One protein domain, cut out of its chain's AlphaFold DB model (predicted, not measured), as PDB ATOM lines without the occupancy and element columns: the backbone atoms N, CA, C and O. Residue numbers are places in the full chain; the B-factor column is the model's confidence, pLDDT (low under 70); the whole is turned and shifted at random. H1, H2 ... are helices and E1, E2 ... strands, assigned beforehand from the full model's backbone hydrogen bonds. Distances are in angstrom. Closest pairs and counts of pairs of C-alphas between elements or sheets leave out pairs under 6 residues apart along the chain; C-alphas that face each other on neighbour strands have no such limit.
ATOM      1  N   LYS A   4      10.681 -14.536  13.830       90.25
ATOM      2  CA  LYS A   4       9.354 -14.106  13.373       90.25
ATOM      3  C   LYS A   4       9.505 -12.747  12.696       90.25
ATOM      4  O   LYS A   4       9.723 -11.744  13.368       90.25
ATOM      5  N   GLY A   5       9.421 -12.722  11.365       90.44
ATOM      6  CA  GLY A   5       9.866 -11.560  10.591       90.44
ATOM      7  C   GLY A   5      11.370 -11.360  10.786       90.44
ATOM      8  O   GLY A   5      12.145 -12.283  10.520       90.44
ATOM      9  N   ASP A   6      11.757 -10.200  11.313       88.38
ATOM     10  CA  ASP A   6      13.154  -9.871  11.631       88.38
ATOM     11  C   ASP A   6      13.504 -10.024  13.115       88.38
ATOM     12  O   ASP A   6      14.667  -9.904  13.487       88.38
ATOM     13  N   THR A   7      12.533 -10.363  13.968       88.94
ATOM     14  CA  THR A   7      12.768 -10.564  15.402       88.94
ATOM     15  C   THR A   7      13.241 -11.995  15.684       88.94
ATOM     16  O   THR A   7      12.497 -12.942  15.393       88.94
ATOM     17  N   PRO A   8      14.435 -12.195  16.277       93.56
ATOM     18  CA  PRO A   8      14.866 -13.499  16.777       93.56
ATOM     19  C   PRO A   8      13.917 -14.024  17.859       93.56
ATOM     20  O   PRO A   8      13.531 -13.284  18.759       93.56
ATOM     21  N   LEU A   9      13.552 -15.304  17.788       95.31
ATOM     22  CA  LEU A   9      12.776 -15.972  18.843       95.31
ATOM     23  C   LEU A   9      13.687 -16.602  19.905       95.31
ATOM     24  O   LEU A   9      13.340 -16.668  21.078       95.31
ATOM     25  N   CYS A  10      14.854 -17.067  19.483       95.94
ATOM     26  CA  CYS A  10      15.906 -17.613  20.328       95.94
ATOM     27  C   CYS A  10      17.218 -17.577  19.547       95.94
ATOM     28  O   CYS A  10      17.219 -17.564  18.307       95.94
ATOM     29  N   ILE A  11      18.339 -17.562  20.260       96.19
ATOM     30  CA  ILE A  11      19.649 -17.402  19.644       96.19
ATOM     31  C   ILE A  11      20.734 -18.060  20.496       96.19
ATOM     32  O   ILE A  11      20.585 -18.217  21.701       96.19
ATOM     33  N   THR A  12      21.831 -18.453  19.857       96.25
ATOM     34  CA  THR A  12      23.009 -18.988  20.550       96.25
ATOM     35  C   THR A  12      23.531 -17.983  21.592       96.25
ATOM     36  O   THR A  12      23.517 -16.781  21.302       96.25
ATOM     37  N   PRO A  13      24.009 -18.420  22.774       96.75
ATOM     38  CA  PRO A  13      24.269 -19.802  23.217       96.75
ATOM     39  C   PRO A  13      23.078 -20.676  23.631       96.75
ATOM     40  O   PRO A  13      23.307 -21.837  23.978       96.75
ATOM     41  N   ASP A  14      21.839 -20.185  23.628       97.06
ATOM     42  CA  ASP A  14      20.698 -21.036  23.984       97.06
ATOM     43  C   ASP A  14      20.560 -22.213  23.006       97.06
ATOM     44  O   ASP A  14      20.771 -22.089  21.793       97.06
ATOM     45  N   LEU A  15      20.225 -23.387  23.545       95.38
ATOM     46  CA  LEU A  15      20.118 -24.603  22.750       95.38
ATOM     47  C   LEU A  15      18.827 -24.560  21.940       95.38
ATOM     48  O   LEU A  15      17.740 -24.459  22.500       95.38
ATOM     49  N   ILE A  16      18.945 -24.726  20.626       95.69
ATOM     50  CA  ILE A  16      17.811 -24.833  19.708       95.69
ATOM     51  C   ILE A  16      17.763 -26.273  19.206       95.69
ATOM     52  O   ILE A  16      18.664 -26.710  18.493       95.69
ATOM     53  N   ALA A  17      16.719 -27.009  19.579       95.81
ATOM     54  CA  ALA A  17      16.532 -28.405  19.208       95.81
ATOM     55  C   ALA A  17      15.310 -28.579  18.303       95.81
ATOM     56  O   ALA A  17      14.277 -27.931  18.486       95.81
ATOM     57  N   VAL A  18      15.422 -29.495  17.344       96.38
ATOM     58  CA  VAL A  18      14.302 -29.952  16.522       96.38
ATOM     59  C   VAL A  18      13.863 -31.307  17.048       96.38
ATOM     60  O   VAL A  18      14.666 -32.235  17.116       96.38
ATOM     61  N   LEU A  19      12.599 -31.415  17.435       96.88
ATOM     62  CA  LEU A  19      12.000 -32.635  17.953       96.88
ATOM     63  C   LEU A  19      10.994 -33.180  16.945       96.88
ATOM     64  O   LEU A  19      10.286 -32.418  16.284       96.88
ATOM     65  N   ASP A  20      10.909 -34.498  16.854       95.88
ATOM     66  CA  ASP A  20       9.814 -35.173  16.174       95.88
ATOM     67  C   ASP A  20       8.494 -34.839  16.883       95.88
ATOM     68  O   ASP A  20       8.393 -34.960  18.105       95.88
ATOM     69  N   LEU A  21       7.491 -34.376  16.134       96.31
ATOM     70  CA  LEU A  21       6.251 -33.864  16.726       96.31
ATOM     71  C   LEU A  21       5.432 -34.959  17.426       96.31
ATOM     72  O   LEU A  21       4.659 -34.650  18.329       96.31
ATOM     73  N   GLU A  22       5.566 -36.216  17.002       95.19
ATOM     74  CA  GLU A  22       4.769 -37.328  17.525       95.19
ATOM     75  C   GLU A  22       5.431 -37.969  18.743       95.19
ATOM     76  O   GLU A  22       4.757 -38.310  19.712       95.19
ATOM     77  N   THR A  23       6.755 -38.111  18.710       95.25
ATOM     78  CA  THR A  23       7.506 -38.826  19.748       95.25
ATOM     79  C   THR A  23       8.217 -37.911  20.742       95.25
ATOM     80  O   THR A  23       8.574 -38.356  21.830       95.25
ATOM     81  N   GLY A  24       8.455 -36.646  20.387       94.62
ATOM     82  CA  GLY A  24       9.216 -35.696  21.200       94.62
ATOM     83  C   GLY A  24      10.725 -35.959  21.239       94.62
ATOM     84  O   GLY A  24      11.452 -35.217  21.900       94.62
ATOM     85  N   PHE A  25      11.228 -36.982  20.540       95.62
ATOM     86  CA  PHE A  25      12.663 -37.248  20.472       95.62
ATOM     87  C   PHE A  25      13.374 -36.260  19.542       95.62
ATOM     88  O   PHE A  25      12.807 -35.845  18.526       95.62
ATOM     89  N   PRO A  26      14.632 -35.897  19.845       95.19
ATOM     90  CA  PRO A  26      15.403 -35.017  18.986       95.19
ATOM     91  C   PRO A  26      15.698 -35.672  17.634       95.19
ATOM     92  O   PRO A  26      16.123 -36.828  17.559       95.19
ATOM     93  N   ILE A  27      15.522 -34.900  16.565       94.69
ATOM     94  CA  ILE A  27      15.956 -35.247  15.213       94.69
ATOM     95  C   ILE A  27      17.222 -34.444  14.921       94.69
ATOM     96  O   ILE A  27      17.231 -33.217  15.032       94.69
ATOM     97  N   THR A  28      18.301 -35.127  14.541       93.12
ATOM     98  CA  THR A  28      19.529 -34.445  14.119       93.12
ATOM     99  C   THR A  28      19.340 -33.794  12.751       93.12
ATOM    100  O   THR A  28      18.539 -34.260  11.938       93.12
ATOM    101  N   THR A  29      20.087 -32.728  12.469       89.50
ATOM    102  CA  THR A  29      19.960 -31.954  11.225       89.50
ATOM    103  C   THR A  29      20.081 -32.825   9.969       89.50
ATOM    104  O   THR A  29      19.352 -32.619   9.006       89.50
ATOM    105  N   GLU A  30      20.931 -33.851   9.994       93.38
ATOM    106  CA  GLU A  30      21.168 -34.785   8.883       93.38
ATOM    107  C   GLU A  30      19.998 -35.753   8.645       93.38
ATOM    108  O   GLU A  30      19.912 -36.375   7.589       93.38
ATOM    109  N   ARG A  31      19.111 -35.919   9.635       92.19
ATOM    110  CA  ARG A  31      17.951 -36.823   9.572       92.19
ATOM    111  C   ARG A  31      16.646 -36.105   9.232       92.19
ATOM    112  O   ARG A  31      15.665 -36.779   8.909       92.19
ATOM    113  N   ILE A  32      16.613 -34.774   9.298       93.31
ATOM    114  CA  ILE A  32      15.444 -33.980   8.905       93.31
ATOM    115  C   ILE A  32      15.241 -34.114   7.393       93.31
ATOM    116  O   ILE A  32      16.168 -33.937   6.606       93.31
ATOM    117  N   LYS A  33      14.008 -34.412   6.974       93.56
ATOM    118  CA  LYS A  33      13.634 -34.551   5.563       93.56
ATOM    119  C   LYS A  33      12.278 -33.918   5.285       93.56
ATOM    120  O   LYS A  33      11.502 -33.639   6.198       93.56
ATOM    121  N   TYR A  34      11.976 -33.706   4.008       93.75
ATOM    122  CA  TYR A  34      10.654 -33.236   3.603       93.75
ATOM    123  C   TYR A  34       9.556 -34.169   4.135       93.75
ATOM    124  O   TYR A  34       9.688 -35.393   4.093       93.75
ATOM    125  N   GLY A  35       8.481 -33.572   4.649       93.69
ATOM    126  CA  GLY A  35       7.377 -34.288   5.287       93.69
ATOM    127  C   GLY A  35       7.584 -34.599   6.774       93.69
ATOM    128  O   GLY A  35       6.631 -35.029   7.419       93.69
ATOM    129  N   SER A  36       8.770 -34.351   7.349       93.75
ATOM    130  CA  SER A  36       8.962 -34.436   8.800       93.75
ATOM    131  C   SER A  36       8.077 -33.416   9.515       93.75
ATOM    132  O   SER A  36       8.183 -32.209   9.292       93.75
ATOM    133  N   ARG A  37       7.211 -33.904  10.405       95.44
ATOM    134  CA  ARG A  37       6.428 -33.067  11.314       95.44
ATOM    135  C   ARG A  37       7.268 -32.830  12.555       95.44
ATOM    136  O   ARG A  37       7.608 -33.781  13.253       95.44
ATOM    137  N   VAL A  38       7.622 -31.577  12.811       96.25
ATOM    138  CA  VAL A  38       8.576 -31.242  13.868       96.25
ATOM    139  C   VAL A  38       8.070 -30.135  14.776       96.25
ATOM    140  O   VAL A  38       7.262 -29.298  14.374       96.25
ATOM    141  N   MET A  39       8.603 -30.121  15.991       95.69
ATOM    142  CA  MET A  39       8.524 -29.010  16.927       95.69
ATOM    143  C   MET A  39       9.927 -28.443  17.137       95.69
ATOM    144  O   MET A  39      10.882 -29.194  17.317       95.69
ATOM    145  N   VAL A  40      10.063 -27.117  17.124       95.25
ATOM    146  CA  VAL A  40      11.325 -26.447  17.467       95.25
ATOM    147  C   VAL A  40      11.225 -25.960  18.904       95.25
ATOM    148  O   VAL A  40      10.298 -25.223  19.236       95.25
ATOM    149  N   VAL A  41      12.170 -26.373  19.743       95.31
ATOM    150  CA  VAL A  41      12.215 -26.027  21.167       95.31
ATOM    151  C   VAL A  41      13.530 -25.326  21.467       95.31
ATOM    152  O   VAL A  41      14.588 -25.747  20.998       95.31
ATOM    153  N   ALA A  42      13.455 -24.251  22.243       95.69
ATOM    154  CA  ALA A  42      14.613 -23.523  22.734       95.69
ATOM    155  C   ALA A  42      14.772 -23.761  24.240       95.69
ATOM    156  O   ALA A  42      13.787 -23.714  24.974       95.69
ATOM    157  N   PHE A  43      15.999 -24.016  24.688       95.19
ATOM    158  CA  PHE A  43      16.337 -24.233  26.092       95.19
ATOM    159  C   PHE A  43      17.382 -23.215  26.547       95.19
ATOM    160  O   PHE A  43      18.331 -22.966  25.795       95.19
ATOM    161  N   PRO A  44      17.262 -22.686  27.775       96.69
ATOM    162  CA  PRO A  44      18.264 -21.789  28.324       96.69
ATOM    163  C   PRO A  44      19.627 -22.481  28.388       96.69
ATOM    164  O   PRO A  44      19.746 -23.634  28.817       96.69
ATOM    165  N   CYS A  45      20.671 -21.783  27.957       97.06
ATOM    166  CA  CYS A  45      22.036 -22.257  28.090       97.06
ATOM    167  C   CYS A  45      22.475 -22.279  29.561       97.06
ATOM    168  O   CYS A  45      21.937 -21.579  30.419       97.06
ATOM    169  N   ASN A  46      23.531 -23.040  29.852       97.06
ATOM    170  CA  ASN A  46      24.179 -22.980  31.160       97.06
ATOM    171  C   ASN A  46      24.702 -21.560  31.459       97.06
ATOM    172  O   ASN A  46      25.195 -20.880  30.558       97.06
ATOM    173  N   GLU A  47      24.671 -21.146  32.727       95.94
ATOM    174  CA  GLU A  47      25.118 -19.819  33.179       95.94
ATOM    175  C   GLU A  47      26.548 -19.471  32.741       95.94
ATOM    176  O   GLU A  47      26.833 -18.318  32.424       95.94
ATOM    177  N   LYS A  48      27.442 -20.463  32.628       96.50
ATOM    178  CA  LYS A  48      28.817 -20.244  32.148       96.50
ATOM    179  C   LYS A  48      28.870 -19.634  30.744       96.50
ATOM    180  O   LYS A  48      29.778 -18.856  30.454       96.50
ATOM    181  N   TRP A  49      27.892 -19.946  29.893       97.06
ATOM    182  CA  TRP A  49      27.796 -19.404  28.538       97.06
ATOM    183  C   TRP A  49      27.200 -17.997  28.484       97.06
ATOM    184  O   TRP A  49      27.372 -17.321  27.477       97.06
ATOM    185  N   ARG A  50      26.564 -17.532  29.566       96.31
ATOM    186  CA  ARG A  50      25.990 -16.179  29.676       96.31
ATOM    187  C   ARG A  50      27.011 -15.127  30.122       96.31
ATOM    188  O   ARG A  50      26.679 -13.953  30.215       96.31
ATOM    189  N   THR A  51      28.245 -15.540  30.414       97.62
ATOM    190  CA  THR A  51      29.357 -14.624  30.700       97.62
ATOM    191  C   THR A  51      29.808 -13.901  29.432       97.62
ATOM    192  O   THR A  51      29.626 -14.421  28.334       97.62
ATOM    193  N   GLU A  52      30.471 -12.750  29.573       96.62
ATOM    194  CA  GLU A  52      31.047 -12.015  28.435       96.62
ATOM    195  C   GLU A  52      31.932 -12.920  27.568       96.62
ATOM    196  O   GLU A  52      31.734 -13.008  26.359       96.62
ATOM    197  N   LYS A  53      32.831 -13.697  28.191       97.06
ATOM    198  CA  LYS A  53      33.687 -14.642  27.462       97.06
ATOM    199  C   LYS A  53      32.892 -15.758  26.784       97.06
ATOM    200  O   LYS A  53      33.240 -16.172  25.679       97.06
ATOM    201  N   GLY A  54      31.837 -16.254  27.430       97.19
ATOM    202  CA  GLY A  54      30.935 -17.247  26.848       97.19
ATOM    203  C   GLY A  54      30.251 -16.715  25.589       97.19
ATOM    204  O   GLY A  54      30.323 -17.349  24.539       97.19
ATOM    205  N   ILE A  55      29.678 -15.515  25.671       97.38
ATOM    206  CA  ILE A  55      29.003 -14.845  24.555       97.38
ATOM    207  C   ILE A  55      29.999 -14.483  23.443       97.38
ATOM    208  O   ILE A  55      29.689 -14.660  22.272       97.38
ATOM    209  N   GLU A  56      31.218 -14.054  23.762       96.44
ATOM    210  CA  GLU A  56      32.260 -13.819  22.750       96.44
ATOM    211  C   GLU A  56      32.612 -15.112  21.988       96.44
ATOM    212  O   GLU A  56      32.851 -15.090  20.784       96.44
ATOM    213  N   THR A  57      32.619 -16.253  22.687       96.31
ATOM    214  CA  THR A  57      33.057 -17.541  22.126       96.31
ATOM    215  C   THR A  57      31.964 -18.245  21.319       96.31
ATOM    216  O   THR A  57      32.262 -18.883  20.315       96.31
ATOM    217  N   VAL A  58      30.708 -18.190  21.772       96.38
ATOM    218  CA  VAL A  58      29.588 -18.949  21.174       96.38
ATOM    219  C   VAL A  58      28.316 -18.124  20.986       96.38
ATOM    220  O   VAL A  58      27.268 -18.665  20.637       96.38
ATOM    221  N   GLY A  59      28.365 -16.822  21.231       96.00
ATOM    222  CA  GLY A  59      27.250 -15.914  21.005       96.00
ATOM    223  C   GLY A  59      27.080 -15.533  19.532       96.00
ATOM    224  O   GLY A  59      27.815 -15.998  18.658       96.00
ATOM    225  N   PRO A  60      26.096 -14.678  19.226       96.12
ATOM    226  CA  PRO A  60      25.677 -14.410  17.853       96.12
ATOM    227  C   PRO A  60      26.779 -13.804  16.979       96.12
ATOM    228  O   PRO A  60      26.923 -14.186  15.816       96.12
ATOM    229  N   GLY A  61      27.594 -12.916  17.561       95.81
ATOM    230  CA  GLY A  61      28.695 -12.250  16.868       95.81
ATOM    231  C   GLY A  61      29.776 -13.213  16.373       95.81
ATOM    232  O   GLY A  61      30.297 -13.018  15.278       95.81
ATOM    233  N   TYR A  62      30.044 -14.307  17.100       95.31
ATOM    234  CA  TYR A  62      30.983 -15.348  16.660       95.31
ATOM    235  C   TYR A  62      30.565 -15.973  15.317       95.31
ATOM    236  O   TYR A  62      31.400 -16.310  14.483       95.31
ATOM    237  N   PHE A  63      29.255 -16.083  15.082       93.75
ATOM    238  CA  PHE A  63      28.681 -16.623  13.849       93.75
ATOM    239  C   PHE A  63      28.382 -15.544  12.792       93.75
ATOM    240  O   PHE A  63      27.770 -15.852  11.769       93.75
ATOM    241  N   GLY A  64      28.800 -14.293  13.019       94.69
ATOM    242  CA  GLY A  64      28.602 -13.180  12.090       94.69
ATOM    243  C   GLY A  64      27.177 -12.621  12.054       94.69
ATOM    244  O   GLY A  64      26.802 -11.986  11.070       94.69
ATOM    245  N   TYR A  65      26.365 -12.860  13.089       93.50
ATOM    246  CA  TYR A  65      25.038 -12.257  13.185       93.50
ATOM    247  C   TYR A  65      25.116 -10.857  13.809       93.50
ATOM    248  O   TYR A  65      25.670 -10.693  14.894       93.50
TER     249      TYR A  65
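AT A GLANCE: This is residues 4 to 65 of the 78 residues of the protein "Uncharacterized conserved protein" of Clostridioides difficile (UniProt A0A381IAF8). A two-stranded hairpin, E1 and E2, has a wide loop of residues 21 to 37 at one end, and beyond its other end the three short helices H1, H2 and H3 follow one another in a loose cluster. Residues 4 to 14 run in from the side to the beginning of E1, at the end of the hairpin nearer the helices. The printed part has 62 residues, with two named strands and then three named helices, in the order E1, E2, H1, H2, H3; the sheet, in the order E1 - E2, is antiparallel. The class is mixed, helices and strands, though only 27 of the 62 residues are in named elements. The whole is loose, with a radius of gyration of the C-alphas of 13.8 A, and elongated, with spans of 39 by 25 by 20 A.

IN THESE COORDINATES: The printed part begins at Lys 4, with its C-alpha at (9.354, -14.106, 13.373). E1 is residues 15 to 20, 16.2 A from first to last C-alpha, and begins at C-alpha 15 at (20.118, -24.603, 22.750). Residues 21 to 37 hold no named element. E2 is residues 38 to 43, 16.1 A long. H1 is residues 47 to 50, 5.1 A, H2 is residues 52 to 58, 10.1 A, and H3 is residues 60 to 63, 5.5 A, ending at C-alpha 63 at (28.681, -16.623, 13.849).

HOW THE PARTS SIT: E1 and E2 form a hairpin of antiparallel neighbours, with 154 degrees between their directions. C-alphas 16 and 42 face each other at 4.6 A. N 15 and O 43, at 3.0 A, and N 39 and O 19, at 2.9 A, are within hydrogen-bond range. H1 follows E2 over a tight link of three residues. H1 and H2 only just touch, and only at the corner by their link, with 3 pairs of C-alphas within 8 A; the closest C-alphas, of Trp 49 and Ile 55, are 6.2 A apart. H2 and H3 are close but not clearly touching, and their closest C-alphas, of Glu 56 and Tyr 62, are 6.4 A apart. H1 and H3 are apart. H2 and H3 are apart from both strands, and H1 is apart from E1. In H2 every O i to N i+4 pair is within hydrogen-bond range; H1 and H3 are too short for such a pair, and in each the one O i to N i+3 pair is within range.

THE WHOLE: The two C-alphas farthest apart, those of Gly 35 and Glu 52, are 39.9 A apart. The printed part has no cut. The link from E1 to E2, 17 residues, is long, and the other links between named elements are tight. The mean pLDDT of the printed part is 95.1, and no printed residue is under 70.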